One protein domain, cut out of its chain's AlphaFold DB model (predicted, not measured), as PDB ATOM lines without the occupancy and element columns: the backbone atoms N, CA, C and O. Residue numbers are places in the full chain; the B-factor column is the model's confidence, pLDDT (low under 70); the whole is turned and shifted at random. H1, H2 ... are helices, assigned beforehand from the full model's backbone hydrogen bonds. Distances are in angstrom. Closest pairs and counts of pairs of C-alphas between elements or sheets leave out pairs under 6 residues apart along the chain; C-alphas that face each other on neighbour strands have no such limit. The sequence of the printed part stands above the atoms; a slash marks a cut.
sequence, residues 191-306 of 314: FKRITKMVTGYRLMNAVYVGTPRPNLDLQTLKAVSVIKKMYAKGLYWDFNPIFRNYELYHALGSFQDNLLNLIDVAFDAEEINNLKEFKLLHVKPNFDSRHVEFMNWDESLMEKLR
ATOM      1  N   PHE A 191     351.021-281.753 127.895       56.69
ATOM      2  CA  PHE A 191     350.162-282.805 128.388       56.69
ATOM      3  C   PHE A 191     350.019-282.770 129.916       56.69
ATOM      4  O   PHE A 191     348.899-282.827 130.429       56.69
ATOM      5  N   LYS A 192     351.124-282.597 130.657       57.41
ATOM      6  CA  LYS A 192     351.109-282.406 132.121       57.41
ATOM      7  C   LYS A 192     350.367-281.138 132.535       57.41
ATOM      8  O   LYS A 192     349.653-281.142 133.540       57.41
ATOM      9  N   ARG A 193     350.505-280.056 131.766       57.69
ATOM     10  CA  ARG A 193     349.782-278.807 132.020       57.69
ATOM     11  C   ARG A 193     348.277-278.998 131.785       57.69
ATOM     12  O   ARG A 193     347.512-278.735 132.708       57.69
ATOM     13  N   ILE A 194     347.859-279.555 130.642       59.88
ATOM     14  CA  ILE A 194     346.450-279.864 130.302       59.88
ATOM     15  C   ILE A 194     345.813-280.790 131.324       59.88
ATOM     16  O   ILE A 194     344.720-280.533 131.812       59.88
ATOM     17  N   THR A 195     346.536-281.824 131.722       57.12
ATOM     18  CA  THR A 195     346.146-282.735 132.798       57.12
ATOM     19  C   THR A 195     345.723-281.994 134.066       57.12
ATOM     20  O   THR A 195     344.634-282.212 134.595       57.12
ATOM     21  N   LYS A 196     346.590-281.105 134.562       56.19
ATOM     22  CA  LYS A 196     346.343-280.363 135.799       56.19
ATOM     23  C   LYS A 196     345.205-279.354 135.618       56.19
ATOM     24  O   LYS A 196     344.467-279.094 136.563       56.19
ATOM     25  N   MET A 197     345.049-278.816 134.405       57.47
ATOM     26  CA  MET A 197     343.959-277.912 134.031       57.47
ATOM     27  C   MET A 197     342.584-278.600 134.096       57.47
ATOM     28  O   MET A 197     341.671-278.077 134.732       57.47
ATOM     29  N   VAL A 198     342.444-279.781 133.478       59.69
ATOM     30  CA  VAL A 198     341.165-280.503 133.327       59.69
ATOM     31  C   VAL A 198     340.504-280.804 134.678       59.69
ATOM     32  O   VAL A 198     339.286-280.680 134.807       59.69
ATOM     33  N   THR A 199     341.291-281.127 135.709       59.31
ATOM     34  CA  THR A 199     340.772-281.437 137.052       59.31
ATOM     35  C   THR A 199     340.039-280.253 137.694       59.31
ATOM     36  O   THR A 199     338.964-280.439 138.261       59.31
ATOM     37  N   GLY A 200     340.567-279.029 137.575       62.91
ATOM     38  CA  GLY A 200     339.919-277.830 138.123       62.91
ATOM     39  C   GLY A 200     338.638-277.451 137.370       62.91
ATOM     40  O   GLY A 200     337.653-277.038 137.977       62.91
ATOM     41  N   TYR A 201     338.618-277.655 136.052       68.00
ATOM     42  CA  TYR A 201     337.465-277.330 135.205       68.00
ATOM     43  C   TYR A 201     336.268-278.251 135.446       68.00
ATOM     44  O   TYR A 201     335.121-277.805 135.406       68.00
ATOM     45  N   ARG A 202     336.524-279.522 135.770       68.12
ATOM     46  CA  ARG A 202     335.469-280.472 136.141       68.12
ATOM     47  C   ARG A 202     334.737-280.073 137.419       68.12
ATOM     48  O   ARG A 202     333.515-280.172 137.462       68.12
ATOM     49  N   LEU A 203     335.448-279.550 138.419       77.88
ATOM     50  CA  LEU A 203     334.814-279.068 139.650       77.88
ATOM     51  C   LEU A 203     333.880-277.882 139.389       77.88
ATOM     52  O   LEU A 203     332.812-277.798 139.985       77.88
ATOM     53  N   MET A 204     334.227-277.001 138.448       82.94
ATOM     54  CA  MET A 204     333.321-275.923 138.041       82.94
ATOM     55  C   MET A 204     332.049-276.449 137.375       82.94
ATOM     56  O   MET A 204     330.987-275.871 137.586       82.94
ATOM     57  N   ASN A 205     332.133-277.542 136.608       78.94
ATOM     58  CA  ASN A 205     330.948-278.195 136.049       78.94
ATOM     59  C   ASN A 205     330.024-278.712 137.164       78.94
ATOM     60  O   ASN A 205     328.816-278.502 137.113       78.94
ATOM     61  N   ALA A 206     330.598-279.306 138.216       83.00
ATOM     62  CA  ALA A 206     329.832-279.739 139.381       83.00
ATOM     63  C   ALA A 206     329.084-278.564 140.036       83.00
ATOM     64  O   ALA A 206     327.905-278.686 140.346       83.00
ATOM     65  N   VAL A 207     329.723-277.393 140.163       89.19
ATOM     66  CA  VAL A 207     329.061-276.174 140.664       89.19
ATOM     67  C   VAL A 207     328.004-275.639 139.689       89.19
ATOM     68  O   VAL A 207     326.967-275.131 140.112       89.19
ATOM     69  N   TYR A 208     328.254-275.731 138.381       86.69
ATOM     70  CA  TYR A 208     327.342-275.257 137.341       86.69
ATOM     71  C   TYR A 208     326.030-276.046 137.325       86.69
ATOM     72  O   TYR A 208     324.956-275.439 137.390       86.69
ATOM     73  N   VAL A 209     326.125-277.378 137.297       82.50
ATOM     74  CA  VAL A 209     324.974-278.295 137.277       82.50
ATOM     75  C   VAL A 209     324.317-278.395 138.650       82.50
ATOM     76  O   VAL A 209     323.094-278.468 138.725       82.50
ATOM     77  N   GLY A 210     325.112-278.332 139.720       83.12
ATOM     78  CA  GLY A 210     324.645-278.521 141.087       83.12
ATOM     79  C   GLY A 210     323.570-277.519 141.515       83.12
ATOM     80  O   GLY A 210     323.637-276.323 141.188       83.12
ATOM     81  N   THR A 211     322.594-277.997 142.281       91.12
ATOM     82  CA  THR A 211     321.528-277.178 142.870       91.12
ATOM     83  C   THR A 211     321.904-276.760 144.292       91.12
ATOM     84  O   THR A 211     321.962-277.609 145.177       91.12
ATOM     85  N   PRO A 212     322.171-275.463 144.550       94.38
ATOM     86  CA  PRO A 212     322.575-275.009 145.877       94.38
ATOM     87  C   PRO A 212     321.462-275.212 146.905       94.38
ATOM     88  O   PRO A 212     320.284-275.026 146.591       94.38
ATOM     89  N   ARG A 213     321.831-275.540 148.147       94.12
ATOM     90  CA  ARG A 213     320.863-275.738 149.235       94.12
ATOM     91  C   ARG A 213     320.056-274.461 149.521       94.12
ATOM     92  O   ARG A 213     320.573-273.350 149.359       94.12
ATOM     93  N   PRO A 214     318.800-274.581 149.987       87.94
ATOM     94  CA  PRO A 214     318.025-273.416 150.395       87.94
ATOM     95  C   PRO A 214     318.680-272.739 151.612       87.94
ATOM     96  O   PRO A 214     319.167-273.414 152.516       87.94
ATOM     97  N   ASN A 215     318.648-271.403 151.654       90.56
ATOM     98  CA  ASN A 215     319.174-270.566 152.749       90.56
ATOM     99  C   ASN A 215     320.707-270.497 152.884       90.56
ATOM    100  O   ASN A 215     321.227-270.356 153.991       90.56
ATOM    101  N   LEU A 216     321.438-270.557 151.772       94.12
ATOM    102  CA  LEU A 216     322.857-270.199 151.768       94.12
ATOM    103  C   LEU A 216     323.081-268.739 152.164       94.12
ATOM    104  O   LEU A 216     322.277-267.859 151.848       94.12
ATOM    105  N   ASP A 217     324.215-268.478 152.812       95.12
ATOM    106  CA  ASP A 217     324.657-267.114 153.043       95.12
ATOM    107  C   ASP A 217     324.928-266.398 151.707       95.12
ATOM    108  O   ASP A 217     325.217-267.007 150.668       95.12
ATOM    109  N   LEU A 218     324.823-265.069 151.737       94.44
ATOM    110  CA  LEU A 218     324.929-264.242 150.538       94.44
ATOM    111  C   LEU A 218     326.281-264.402 149.822       94.44
ATOM    112  O   LEU A 218     326.321-264.286 148.598       94.44
ATOM    113  N   GLN A 219     327.373-264.651 150.552       94.75
ATOM    114  CA  GLN A 219     328.699-264.758 149.946       94.75
ATOM    115  C   GLN A 219     328.867-266.087 149.219       94.75
ATOM    116  O   GLN A 219     329.276-266.092 148.058       94.75
ATOM    117  N   THR A 220     328.436-267.195 149.822       95.50
ATOM    118  CA  THR A 220     328.418-268.494 149.140       95.50
ATOM    119  C   THR A 220     327.550-268.446 147.879       95.50
ATOM    120  O   THR A 220     327.962-268.934 146.826       95.50
ATOM    121  N   LEU A 221     326.377-267.796 147.927       95.12
ATOM    122  CA  LEU A 221     325.523-267.623 146.740       95.12
ATOM    123  C   LEU A 221     326.207-266.819 145.627       95.12
ATOM    124  O   LEU A 221     326.102-267.183 144.451       95.12
ATOM    125  N   LYS A 222     326.914-265.739 145.980       95.12
ATOM    126  CA  LYS A 222     327.698-264.952 145.018       95.12
ATOM    127  C   LYS A 222     328.811-265.790 144.397       95.12
ATOM    128  O   LYS A 222     328.910-265.811 143.172       95.12
ATOM    129  N   ALA A 223     329.561-266.535 145.206       94.94
ATOM    130  CA  ALA A 223     330.626-267.410 144.730       94.94
ATOM    131  C   ALA A 223     330.093-268.467 143.748       94.94
ATOM    132  O   ALA A 223     330.625-268.605 142.645       94.94
ATOM    133  N   VAL A 224     328.985-269.147 144.084       95.06
ATOM    134  CA  VAL A 224     328.309-270.076 143.160       95.06
ATOM    135  C   VAL A 224     327.926-269.362 141.863       95.06
ATOM    136  O   VAL A 224     328.260-269.844 140.782       95.06
ATOM    137  N   SER A 225     327.255-268.209 141.949       93.94
ATOM    138  CA  SER A 225     326.811-267.432 140.783       93.94
ATOM    139  C   SER A 225     327.971-267.061 139.857       93.94
ATOM    140  O   SER A 225     327.871-267.231 138.639       93.94
ATOM    141  N   VAL A 226     329.096-266.621 140.424       91.81
ATOM    142  CA  VAL A 226     330.323-266.305 139.687       91.81
ATOM    143  C   VAL A 226     330.834-267.539 138.950       91.81
ATOM    144  O   VAL A 226     330.983-267.484 137.730       91.81
ATOM    145  N   ILE A 227     330.991-268.678 139.632       90.81
ATOM    146  CA  ILE A 227     331.437-269.926 138.996       90.81
ATOM    147  C   ILE A 227     330.471-270.377 137.892       90.81
ATOM    148  O   ILE A 227     330.925-270.760 136.810       90.81
ATOM    149  N   LYS A 228     329.150-270.271 138.101       90.06
ATOM    150  CA  LYS A 228     328.163-270.620 137.066       90.06
ATOM    151  C   LYS A 228     328.289-269.713 135.839       90.06
ATOM    152  O   LYS A 228     328.316-270.209 134.713       90.06
ATOM    153  N   LYS A 229     328.405-268.394 136.040       88.44
ATOM    154  CA  LYS A 229     328.603-267.415 134.956       88.44
ATOM    155  C   LYS A 229     329.918-267.653 134.216       88.44
ATOM    156  O   LYS A 229     329.944-267.548 132.994       88.44
ATOM    157  N   MET A 230     330.989-267.985 134.934       82.94
ATOM    158  CA  MET A 230     332.288-268.328 134.347       82.94
ATOM    159  C   MET A 230     332.187-269.567 133.467       82.94
ATOM    160  O   MET A 230     332.631-269.543 132.324       82.94
ATOM    161  N   TYR A 231     331.576-270.636 133.981       81.38
ATOM    162  CA  TYR A 231     331.415-271.873 133.228       81.38
ATOM    163  C   TYR A 231     330.573-271.660 131.965       81.38
ATOM    164  O   TYR A 231     330.963-272.131 130.895       81.38
ATOM    165  N   ALA A 232     329.467-270.914 132.080       80.06
ATOM    166  CA  ALA A 232     328.553-270.614 130.978       80.06
ATOM    167  C   ALA A 232     329.171-269.731 129.885       80.06
ATOM    168  O   ALA A 232     328.825-269.879 128.722       80.06
ATOM    169  N   LYS A 233     330.070-268.809 130.246       78.25
ATOM    170  CA  LYS A 233     330.792-267.961 129.279       78.25
ATOM    171  C   LYS A 233     332.043-268.625 128.710       78.25
ATOM    172  O   LYS A 233     332.741-268.024 127.905       78.25
ATOM    173  N   GLY A 234     332.391-269.804 129.207       73.38
ATOM    174  CA  GLY A 234     333.640-270.464 128.876       73.38
ATOM    175  C   GLY A 234     334.879-269.915 129.602       73.38
ATOM    176  O   GLY A 234     335.881-270.598 129.676       73.38
ATOM    177  N   LEU A 235     334.813-268.772 130.282       73.50
ATOM    178  CA  LEU A 235     335.946-268.070 130.921       73.50
ATOM    179  C   LEU A 235     336.774-268.858 131.961       73.50
ATOM    180  O   LEU A 235     337.733-268.345 132.533       73.50
ATOM    181  N   TYR A 236     336.413-270.103 132.252       70.31
ATOM    182  CA  TYR A 236     337.120-270.973 133.180       70.31
ATOM    183  C   TYR A 236     338.576-271.264 132.770       70.31
ATOM    184  O   TYR A 236     339.383-271.560 133.652       70.31
ATOM    185  N   TRP A 237     338.955-271.153 131.486       66.38
ATOM    186  CA  TRP A 237     340.348-271.378 131.064       66.38
ATOM    187  C   TRP A 237     341.320-270.297 131.567       66.38
ATOM    188  O   TRP A 237     342.447-270.642 131.933       66.38
ATOM    189  N   ASP A 238     340.883-269.039 131.687       62.81
ATOM    190  CA  ASP A 238     341.723-267.897 132.103       62.81
ATOM    191  C   ASP A 238     342.110-267.944 133.593       62.81
ATOM    192  O   ASP A 238     343.005-267.243 134.063       62.81
ATOM    193  N   PHE A 239     341.477-268.838 134.353       61.53
ATOM    194  CA  PHE A 239     341.725-269.035 135.775       61.53
ATOM    195  C   PHE A 239     342.751-270.113 136.097       61.53
ATOM    196  O   PHE A 239     342.983-270.422 137.273       61.53
ATOM    197  N   ASN A 240     343.394-270.705 135.095       60.47
ATOM    198  CA  ASN A 240     344.491-271.615 135.367       60.47
ATOM    199  C   ASN A 240     345.685-270.845 135.972       60.47
ATOM    200  O   ASN A 240     346.065-269.819 135.414       60.47
ATOM    201  N   PRO A 241     346.313-271.330 137.067       58.75
ATOM    202  CA  PRO A 241     347.423-270.641 137.731       58.75
ATOM    203  C   PRO A 241     348.569-270.187 136.817       58.75
ATOM    204  O   PRO A 241     349.235-269.218 137.149       58.75
ATOM    205  N   ILE A 242     348.785-270.862 135.683       53.56
ATOM    206  CA  ILE A 242     349.822-270.532 134.694       53.56
ATOM    207  C   ILE A 242     349.507-269.224 133.946       53.56
ATOM    208  O   ILE A 242     350.424-268.543 133.510       53.56
ATOM    209  N   PHE A 243     348.228-268.870 133.807       55.16
ATOM    210  CA  PHE A 243     347.760-267.742 132.989       55.16
ATOM    211  C   PHE A 243     347.128-266.623 133.823       55.16
ATOM    212  O   PHE A 243     346.681-265.616 133.276       55.16
ATOM    213  N   ARG A 244     347.098-266.780 135.151       65.81
ATOM    214  CA  ARG A 244     346.604-265.741 136.053       65.81
ATOM    215  C   ARG A 244     347.560-264.562 136.031       65.81
ATOM    216  O   ARG A 244     348.754-264.720 136.273       65.81
ATOM    217  N   ASN A 245     347.011-263.364 135.862       63.91
ATOM    218  CA  ASN A 245     347.726-262.187 136.329       63.91
ATOM    219  C   ASN A 245     347.900-262.272 137.862       63.91
ATOM    220  O   ASN A 245     347.183-263.001 138.557       63.91
ATOM    221  N   TYR A 246     348.870-261.532 138.391       68.62
ATOM    222  CA  TYR A 246     349.199-261.555 139.818       68.62
ATOM    223  C   TYR A 246     347.983-261.276 140.724       68.62
ATOM    224  O   TYR A 246     347.820-261.908 141.766       68.62
ATOM    225  N   GLU A 247     347.086-260.383 140.306       71.25
ATOM    226  CA  GLU A 247     345.883-260.023 141.065       71.25
ATOM    227  C   GLU A 247     344.863-261.172 141.138       71.25
ATOM    228  O   GLU A 247     344.296-261.437 142.197       71.25
ATOM    229  N   LEU A 248     344.659-261.892 140.030       73.00
ATOM    230  CA  LEU A 248     343.814-263.085 139.950       73.00
ATOM    231  C   LEU A 248     344.408-264.233 140.764       73.00
ATOM    232  O   LEU A 248     343.666-264.970 141.408       73.00
ATOM    233  N   TYR A 249     345.734-264.392 140.761       73.75
ATOM    234  CA  TYR A 249     346.399-265.420 141.559       73.75
ATOM    235  C   TYR A 249     346.060-265.286 143.047       73.75
ATOM    236  O   TYR A 249     345.608-266.260 143.653       73.75
ATOM    237  N   HIS A 250     346.198-264.080 143.599       77.62
ATOM    238  CA  HIS A 250     345.884-263.805 145.005       77.62
ATOM    239  C   HIS A 250     344.392-263.878 145.314       77.62
ATOM    240  O   HIS A 250     344.017-264.441 146.337       77.62
ATOM    241  N   ALA A 251     343.532-263.370 144.428       81.44
ATOM    242  CA  ALA A 251     342.085-263.375 144.656       81.44
ATOM    243  C   ALA A 251     341.479-264.791 144.730       81.44
ATOM    244  O   ALA A 251     340.450-265.001 145.369       81.44
ATOM    245  N   LEU A 252     342.094-265.766 144.058       79.62
ATOM    246  CA  LEU A 252     341.562-267.128 143.945       79.62
ATOM    247  C   LEU A 252     342.215-268.126 144.892       79.62
ATOM    248  O   LEU A 252     341.665-269.211 145.082       79.62
ATOM    249  N   GLY A 253     343.418-267.816 145.383       83.31
ATOM    250  CA  GLY A 253     344.247-268.753 146.131       83.31
ATOM    251  C   GLY A 253     344.390-270.106 145.419       83.31
ATOM    252  O   GLY A 253     344.494-270.199 144.180       83.31
ATOM    253  N   SER A 254     344.353-271.186 146.205       83.69
ATOM    254  CA  SER A 254     344.227-272.536 145.653       83.69
ATOM    255  C   SER A 254     342.812-272.750 145.123       83.69
ATOM    256  O   SER A 254     341.908-273.152 145.849       83.69
ATOM    257  N   PHE A 255     342.608-272.450 143.844       82.88
ATOM    258  CA  PHE A 255     341.282-272.480 143.220       82.88
ATOM    259  C   PHE A 255     340.597-273.843 143.289       82.88
ATOM    260  O   PHE A 255     339.392-273.904 143.492       82.88
ATOM    261  N   GLN A 256     341.353-274.934 143.139       82.06
ATOM    262  CA  GLN A 256     340.797-276.283 143.228       82.06
ATOM    263  C   GLN A 256     340.273-276.571 144.639       82.06
ATOM    264  O   GLN A 256     339.148-277.043 144.784       82.06
ATOM    265  N   ASP A 257     341.062-276.254 145.664       85.81
ATOM    266  CA  ASP A 257     340.680-276.504 147.055       85.81
ATOM    267  C   ASP A 257     339.544-275.567 147.489       85.81
ATOM    268  O   ASP A 257     338.590-275.994 148.134       85.81
ATOM    269  N   ASN A 258     339.569-274.314 147.027       90.31
ATOM    270  CA  ASN A 258     338.472-273.365 147.210       90.31
ATOM    271  C   ASN A 258     337.176-273.822 146.533       90.31
ATOM    272  O   ASN A 258     336.104-273.662 147.107       90.31
ATOM    273  N   LEU A 259     337.248-274.417 145.338       89.44
ATOM    274  CA  LEU A 259     336.077-275.004 144.684       89.44
ATOM    275  C   LEU A 259     335.536-276.203 145.461       89.44
ATOM    276  O   LEU A 259     334.324-276.332 145.586       89.44
ATOM    277  N   LEU A 260     336.402-277.072 145.991       90.31
ATOM    278  CA  LEU A 260     335.971-278.197 146.825       90.31
ATOM    279  C   LEU A 260     335.261-277.708 148.091       90.31
ATOM    280  O   LEU A 260     334.186-278.211 148.410       90.31
ATOM    281  N   ASN A 261     335.807-276.690 148.757       95.00
ATOM    282  CA  ASN A 261     335.152-276.071 149.904       95.00
ATOM    283  C   ASN A 261     333.834-275.393 149.526       95.00
ATOM    284  O   ASN A 261     332.847-275.547 150.239       95.00
ATOM    285  N   LEU A 262     333.787-274.690 148.391       95.62
ATOM    286  CA  LEU A 262     332.550-274.109 147.882       95.62
ATOM    287  C   LEU A 262     331.494-275.193 147.641       95.62
ATOM    288  O   LEU A 262     330.349-274.991 148.010       95.62
ATOM    289  N   ILE A 263     331.860-276.337 147.057       94.81
ATOM    290  CA  ILE A 263     330.941-277.464 146.827       94.81
ATOM    291  C   ILE A 263     330.424-278.016 148.164       94.81
ATOM    292  O   ILE A 263     329.219-278.210 148.299       94.81
ATOM    293  N   ASP A 264     331.299-278.216 149.154       95.38
ATOM    294  CA  ASP A 264     330.911-278.708 150.488       95.38
ATOM    295  C   ASP A 264     329.964-277.744 151.224       95.38
ATOM    296  O   ASP A 264     329.035-278.159 151.915       95.38
ATOM    297  N   VAL A 265     330.181-276.435 151.058       96.00
ATOM    298  CA  VAL A 265     329.374-275.392 151.703       96.00
ATOM    299  C   VAL A 265     328.104-275.071 150.906       96.00
ATOM    300  O   VAL A 265     327.095-274.698 151.501       96.00
ATOM    301  N   ALA A 266     328.103-275.188 149.581       96.69
ATOM    302  CA  ALA A 266     326.968-274.800 148.745       96.69
ATOM    303  C   ALA A 266     325.920-275.909 148.588       96.69
ATOM    304  O   ALA A 266     324.736-275.605 148.428       96.69
ATOM    305  N   PHE A 267     326.331-277.175 148.623       96.12
ATOM    306  CA  PHE A 267     325.474-278.312 148.293       96.12
ATOM    307  C   PHE A 267     325.237-279.202 149.509       96.12
ATOM    308  O   PHE A 267     326.083-279.313 150.395       96.12
ATOM    309  N   ASP A 268     324.059-279.816 149.584       95.00
ATOM    310  CA  ASP A 268     323.778-280.801 150.624       95.00
ATOM    311  C   ASP A 268     324.355-282.182 150.263       95.00
ATOM    312  O   ASP A 268     324.910-282.413 149.187       95.00
ATOM    313  N   ALA A 269     324.271-283.116 151.210       94.44
ATOM    314  CA  ALA A 269     324.836-284.447 151.031       94.44
ATOM    315  C   ALA A 269     324.151-285.244 149.909       94.44
ATOM    316  O   ALA A 269     324.810-286.081 149.292       94.44
ATOM    317  N   GLU A 270     322.860-285.004 149.666       93.56
ATOM    318  CA  GLU A 270     322.106-285.656 148.595       93.56
ATOM    319  C   GLU A 270     322.627-285.183 147.240       93.56
ATOM    320  O   GLU A 270     323.045-286.000 146.422       93.56
ATOM    321  N   GLU A 271     322.750-283.871 147.054       92.44
ATOM    322  CA  GLU A 271     323.256-283.298 145.815       92.44
ATOM    323  C   GLU A 271     324.720-283.670 145.555       92.44
ATOM    324  O   GLU A 271     325.088-284.020 144.435       92.44
ATOM    325  N   ILE A 272     325.574-283.688 146.583       90.62
ATOM    326  CA  ILE A 272     326.962-284.154 146.433       90.62
ATOM    327  C   ILE A 272     327.007-285.626 145.996       90.62
ATOM    328  O   ILE A 272     327.863-286.000 145.188       90.62
ATOM    329  N   ASN A 273     326.101-286.468 146.503       87.31
ATOM    330  CA  ASN A 273     326.004-287.857 146.062       87.31
ATOM    331  C   ASN A 273     325.511-287.947 144.612       87.31
ATOM    332  O   ASN A 273     326.149-288.650 143.831       87.31
ATOM    333  N   ASN A 274     324.501-287.166 144.218       81.75
ATOM    334  CA  ASN A 274     324.042-287.081 142.828       81.75
ATOM    335  C   ASN A 274     325.195-286.687 141.890       81.75
ATOM    336  O   ASN A 274     325.462-287.352 140.891       81.75
ATOM    337  N   LEU A 275     325.958-285.649 142.242       78.06
ATOM    338  CA  LEU A 275     327.116-285.196 141.464       78.06
ATOM    339  C   LEU A 275     328.210-286.274 141.350       78.06
ATOM    340  O   LEU A 275     328.907-286.338 140.333       78.06
ATOM    341  N   LYS A 276     328.368-287.140 142.359       79.88
ATOM    342  CA  LYS A 276     329.257-288.312 142.283       79.88
ATOM    343  C   LYS A 276     328.691-289.419 141.398       79.88
ATOM    344  O   LYS A 276     329.451-290.006 140.631       79.88
ATOM    345  N   GLU A 277     327.393-289.700 141.479       73.38
ATOM    346  CA  GLU A 277     326.716-290.694 140.636       73.38
ATOM    347  C   GLU A 277     326.811-290.321 139.152       73.38
ATOM    348  O   GLU A 277     327.169-291.158 138.321       73.38
ATOM    349  N   PHE A 278     326.639-289.036 138.831       66.12
ATOM    350  CA  PHE A 278     326.883-288.483 137.493       66.12
ATOM    351  C   PHE A 278     328.372-288.306 137.152       66.12
ATOM    352  O   PHE A 278     328.708-287.793 136.084       66.12
ATOM    353  N   LYS A 279     329.280-288.745 138.032       66.69
ATOM    354  CA  LYS A 279     330.742-288.721 137.850       66.69
ATOM    355  C   LYS A 279     331.322-287.315 137.621       66.69
ATOM    356  O   LYS A 279     332.415-287.182 137.067       66.69
ATOM    357  N   LEU A 280     330.623-286.272 138.073       69.56
ATOM    358  CA  LEU A 280     331.107-284.885 138.091       69.56
ATOM    359  C   LEU A 280     332.038-284.628 139.286       69.56
ATOM    360  O   LEU A 280     332.910-283.763 139.215       69.56
ATOM    361  N   LEU A 281     331.898-285.423 140.353       67.56
ATOM    362  CA  LEU A 281     332.803-285.463 141.501       67.56
ATOM    363  C   LEU A 281     333.409-286.858 141.668       67.56
ATOM    364  O   LEU A 281     332.713-287.868 141.608       67.56
ATOM    365  N   HIS A 282     334.715-286.917 141.930       68.44
ATOM    366  CA  HIS A 282     335.415-288.183 142.190       68.44
ATOM    367  C   HIS A 282     335.387-288.575 143.665       68.44
ATOM    368  O   HIS A 282     335.289-289.748 144.014       68.44
ATOM    369  N   VAL A 283     335.486-287.581 144.542       74.75
ATOM    370  CA  VAL A 283     335.548-287.762 145.989       74.75
ATOM    371  C   VAL A 283     334.586-286.765 146.610       74.75
ATOM    372  O   VAL A 283     334.392-285.673 146.076       74.75
ATOM    373  N   LYS A 284     333.967-287.158 147.724       82.06
ATOM    374  CA  LYS A 284     333.198-286.217 148.531       82.06
ATOM    375  C   LYS A 284     334.166-285.143 149.053       82.06
ATOM    376  O   LYS A 284     335.175-285.526 149.651       82.06
ATOM    377  N   PRO A 285     333.901-283.849 148.821       88.50
ATOM    378  CA  PRO A 285     334.721-282.793 149.390       88.50
ATOM    379  C   PRO A 285     334.807-282.910 150.913       88.50
ATOM    380  O   PRO A 285     333.890-283.407 151.565       88.50
ATOM    381  N   ASN A 286     335.930-282.471 151.466       87.31
ATOM    382  CA  ASN A 286     336.112-282.322 152.900       87.31
ATOM    383  C   ASN A 286     336.619-280.908 153.141       87.31
ATOM    384  O   ASN A 286     337.669-280.554 152.601       87.31
ATOM    385  N   PHE A 287     335.870-280.119 153.906       92.69
ATOM    386  CA  PHE A 287     336.190-278.718 154.125       92.69
ATOM    387  C   PHE A 287     337.578-278.535 154.754       92.69
ATOM    388  O   PHE A 287     337.882-279.105 155.803       92.69
ATOM    389  N   ASP A 288     338.399-277.685 154.140       92.94
ATOM    390  CA  ASP A 288     339.697-277.263 154.667       92.94
ATOM    391  C   ASP A 288     339.680-275.767 154.994       92.94
ATOM    392  O   ASP A 288     339.649-274.922 154.100       92.94
ATOM    393  N   SER A 289     339.770-275.410 156.275       94.12
ATOM    394  CA  SER A 289     339.713-274.012 156.722       94.12
ATOM    395  C   SER A 289     340.827-273.112 156.172       94.12
ATOM    396  O   SER A 289     340.764-271.898 156.352       94.12
ATOM    397  N   ARG A 290     341.856-273.669 155.522       93.12
ATOM    398  CA  ARG A 290     342.923-272.904 154.856       93.12
ATOM    399  C   ARG A 290     342.510-272.333 153.497       93.12
ATOM    400  O   ARG A 290     343.234-271.493 152.977       93.12
ATOM    401  N   HIS A 291     341.390-272.782 152.928       91.75
ATOM    402  CA  HIS A 291     340.971-272.458 151.561       91.75
ATOM    403  C   HIS A 291     339.589-271.796 151.536       91.75
ATOM    404  O   HIS A 291     338.589-272.390 151.136       91.75
ATOM    405  N   VAL A 292     339.516-270.565 152.034       93.62
ATOM    406  CA  VAL A 292     338.258-269.812 152.206       93.62
ATOM    407  C   VAL A 292     338.180-268.562 151.331       93.62
ATOM    408  O   VAL A 292     337.254-267.765 151.467       93.62
ATOM    409  N   GLU A 293     339.129-268.382 150.414       92.31
ATOM    410  CA  GLU A 293     339.167-267.272 149.462       92.31
ATOM    411  C   GLU A 293     337.896-267.182 148.609       92.31
ATOM    412  O   GLU A 293     337.514-266.079 148.214       92.31
ATOM    413  N   PHE A 294     337.191-268.301 148.395       92.56
ATOM    414  CA  PHE A 294     335.913-268.321 147.682       92.56
ATOM    415  C   PHE A 294     334.836-267.434 148.311       92.56
ATOM    416  O   PHE A 294     333.958-266.955 147.599       92.56
ATOM    417  N   MET A 295     334.925-267.144 149.613       92.62
ATOM    418  CA  MET A 295     334.011-266.222 150.300       92.62
ATOM    419  C   MET A 295     334.119-264.778 149.793       92.62
ATOM    420  O   MET A 295     333.220-263.972 150.028       92.62
ATOM    421  N   ASN A 296     335.209-264.446 149.096       91.75
ATOM    422  CA  ASN A 296     335.435-263.134 148.497       91.75
ATOM    423  C   ASN A 296     335.160-263.123 146.985       91.75
ATOM    424  O   ASN A 296     335.419-262.118 146.324       91.75
ATOM    425  N   TRP A 297     334.688-264.232 146.403       91.56
ATOM    426  CA  TRP A 297     334.403-264.294 144.973       91.56
ATOM    427  C   TRP A 297     333.070-263.618 144.664       91.56
ATOM    428  O   TRP A 297     331.994-264.108 145.010       91.56
ATOM    429  N   ASP A 298     333.150-262.497 143.956       90.25
ATOM    430  CA  ASP A 298     332.006-261.733 143.479       90.25
ATOM    431  C   ASP A 298     332.156-261.357 141.995       90.25
ATOM    432  O   ASP A 298     333.072-261.799 141.295       90.25
ATOM    433  N   GLU A 299     331.219-260.561 141.481       86.88
ATOM    434  CA  GLU A 299     331.198-260.196 140.063       86.88
ATOM    435  C   GLU A 299     332.430-259.400 139.614       86.88
ATOM    436  O   GLU A 299     332.770-259.461 138.433       86.88
ATOM    437  N   SER A 300     333.161-258.742 140.526       86.50
ATOM    438  CA  SER A 300     334.400-258.029 140.179       86.50
ATOM    439  C   SER A 300     335.489-258.977 139.665       86.50
ATOM    440  O   SER A 300     336.339-258.591 138.859       86.50
ATOM    441  N   LEU A 301     335.444-260.256 140.061       82.94
ATOM    442  CA  LEU A 301     336.349-261.285 139.552       82.94
ATOM    443  C   LEU A 301     336.178-261.480 138.036       82.94
ATOM    444  O   LEU A 301     337.158-261.696 137.324       82.94
ATOM    445  N   MET A 302     334.948-261.339 137.528       79.38
ATOM    446  CA  MET A 302     334.645-261.456 136.098       79.38
ATOM    447  C   MET A 302     335.254-260.322 135.276       79.38
ATOM    448  O   MET A 302     335.585-260.518 134.106       79.38
ATOM    449  N   GLU A 303     335.397-259.136 135.865       77.38
ATOM    450  CA  GLU A 303     336.021-257.985 135.208       77.38
ATOM    451  C   GLU A 303     337.535-258.181 135.085       77.38
ATOM    452  O   GLU A 303     338.120-257.874 134.045       77.38
ATOM    453  N   LYS A 304     338.159-258.782 136.106       74.25
ATOM    454  CA  LYS A 304     339.601-259.076 136.143       74.25
ATOM    455  C   LYS A 304     340.035-260.113 135.105       74.25
ATOM    456  O   LYS A 304     341.169-260.059 134.642       74.25
ATOM    457  N   LEU A 305     339.138-261.007 134.688       67.88
ATOM    458  CA  LEU A 305     339.401-262.011 133.645       67.88
ATOM    459  C   LEU A 305     339.572-261.444 132.246       67.88
ATOM    460  O   LEU A 305     340.231-262.045 131.405       67.88
ATOM    461  N   ARG A 306     338.955-260.295 131.979       60.72
ATOM    462  CA  ARG A 306     338.987-259.682 130.648       60.72
ATOM    463  C   ARG A 306     340.332-259.037 130.334       60.72
ATOM    464  O   ARG A 306     340.545-258.601 129.203       60.72
TER     465      ARG A 306
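This is residues 191 to 306 of the 314 residues of an uncharacterized protein of Hamiltosporidium tvaerminnensis (UniProt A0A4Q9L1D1). The longest helix, H1, lies partly side by side with H5, which is in the middle, and H2 crosses both steeply. Short helices pack round these three: H3 on H1, H7 on H2 and H5, and H4 on H7, while H6 lies at the opposite end from H8 and a long link, residues 278 to 292, returns from H6 to H7. The 116 printed residues hold eight named helices, H1 to H8 in chain order, and no named strand: all helix. The whole is compact, with a radius of gyration of the C-alphas of 13.3 A and spans of 37 by 35 by 28 A.

H1, residues 191 to 209, is 27.1 A long and begins at C-alpha 191 (350.162, -282.805, 128.388). H2 is residues 218 to 232, 20.9 A; H5 is 255 to 266, 15.5 A; H6 is 269 to 277, 12.3 A. H3 is residues 235 to 239, H4 246 to 252, H7 293 to 296, and H8 300 to 304, ending at C-alpha 304 (339.601, -259.076, 136.143).

H1 touches H5 with residues 200 to 207 alone, at a shallow tilt of 18 degrees, the same way; the closest C-alphas, of Gly 200 and Gln 256, are 5.4 A apart. H1 touches H2 at a steep tilt of 59 degrees, closest at the C-alphas of Tyr 208 and Lys 228, 4.7 A. H7 touches H2, with C-alphas 219 and 295 closest at 5.5 A. H6 and H2 are apart. Every O i to N i+4 pair is within hydrogen-bond range in H2, H4, H5, H6 and H8; H1 has 12 of 15, H3 0 of 1 with 1 of 2 O i to N i+3 pairs, and H7 is too short for such a pair.

The C-alphas farthest apart, of Phe 191 and Asn 215, are 41.3 A apart. The printed part has no cut, and H6 to H7 is the long link. pLDDT is under 70 in residues 191 to 202, 237 to 246, 278 to 282 and 305 to 306.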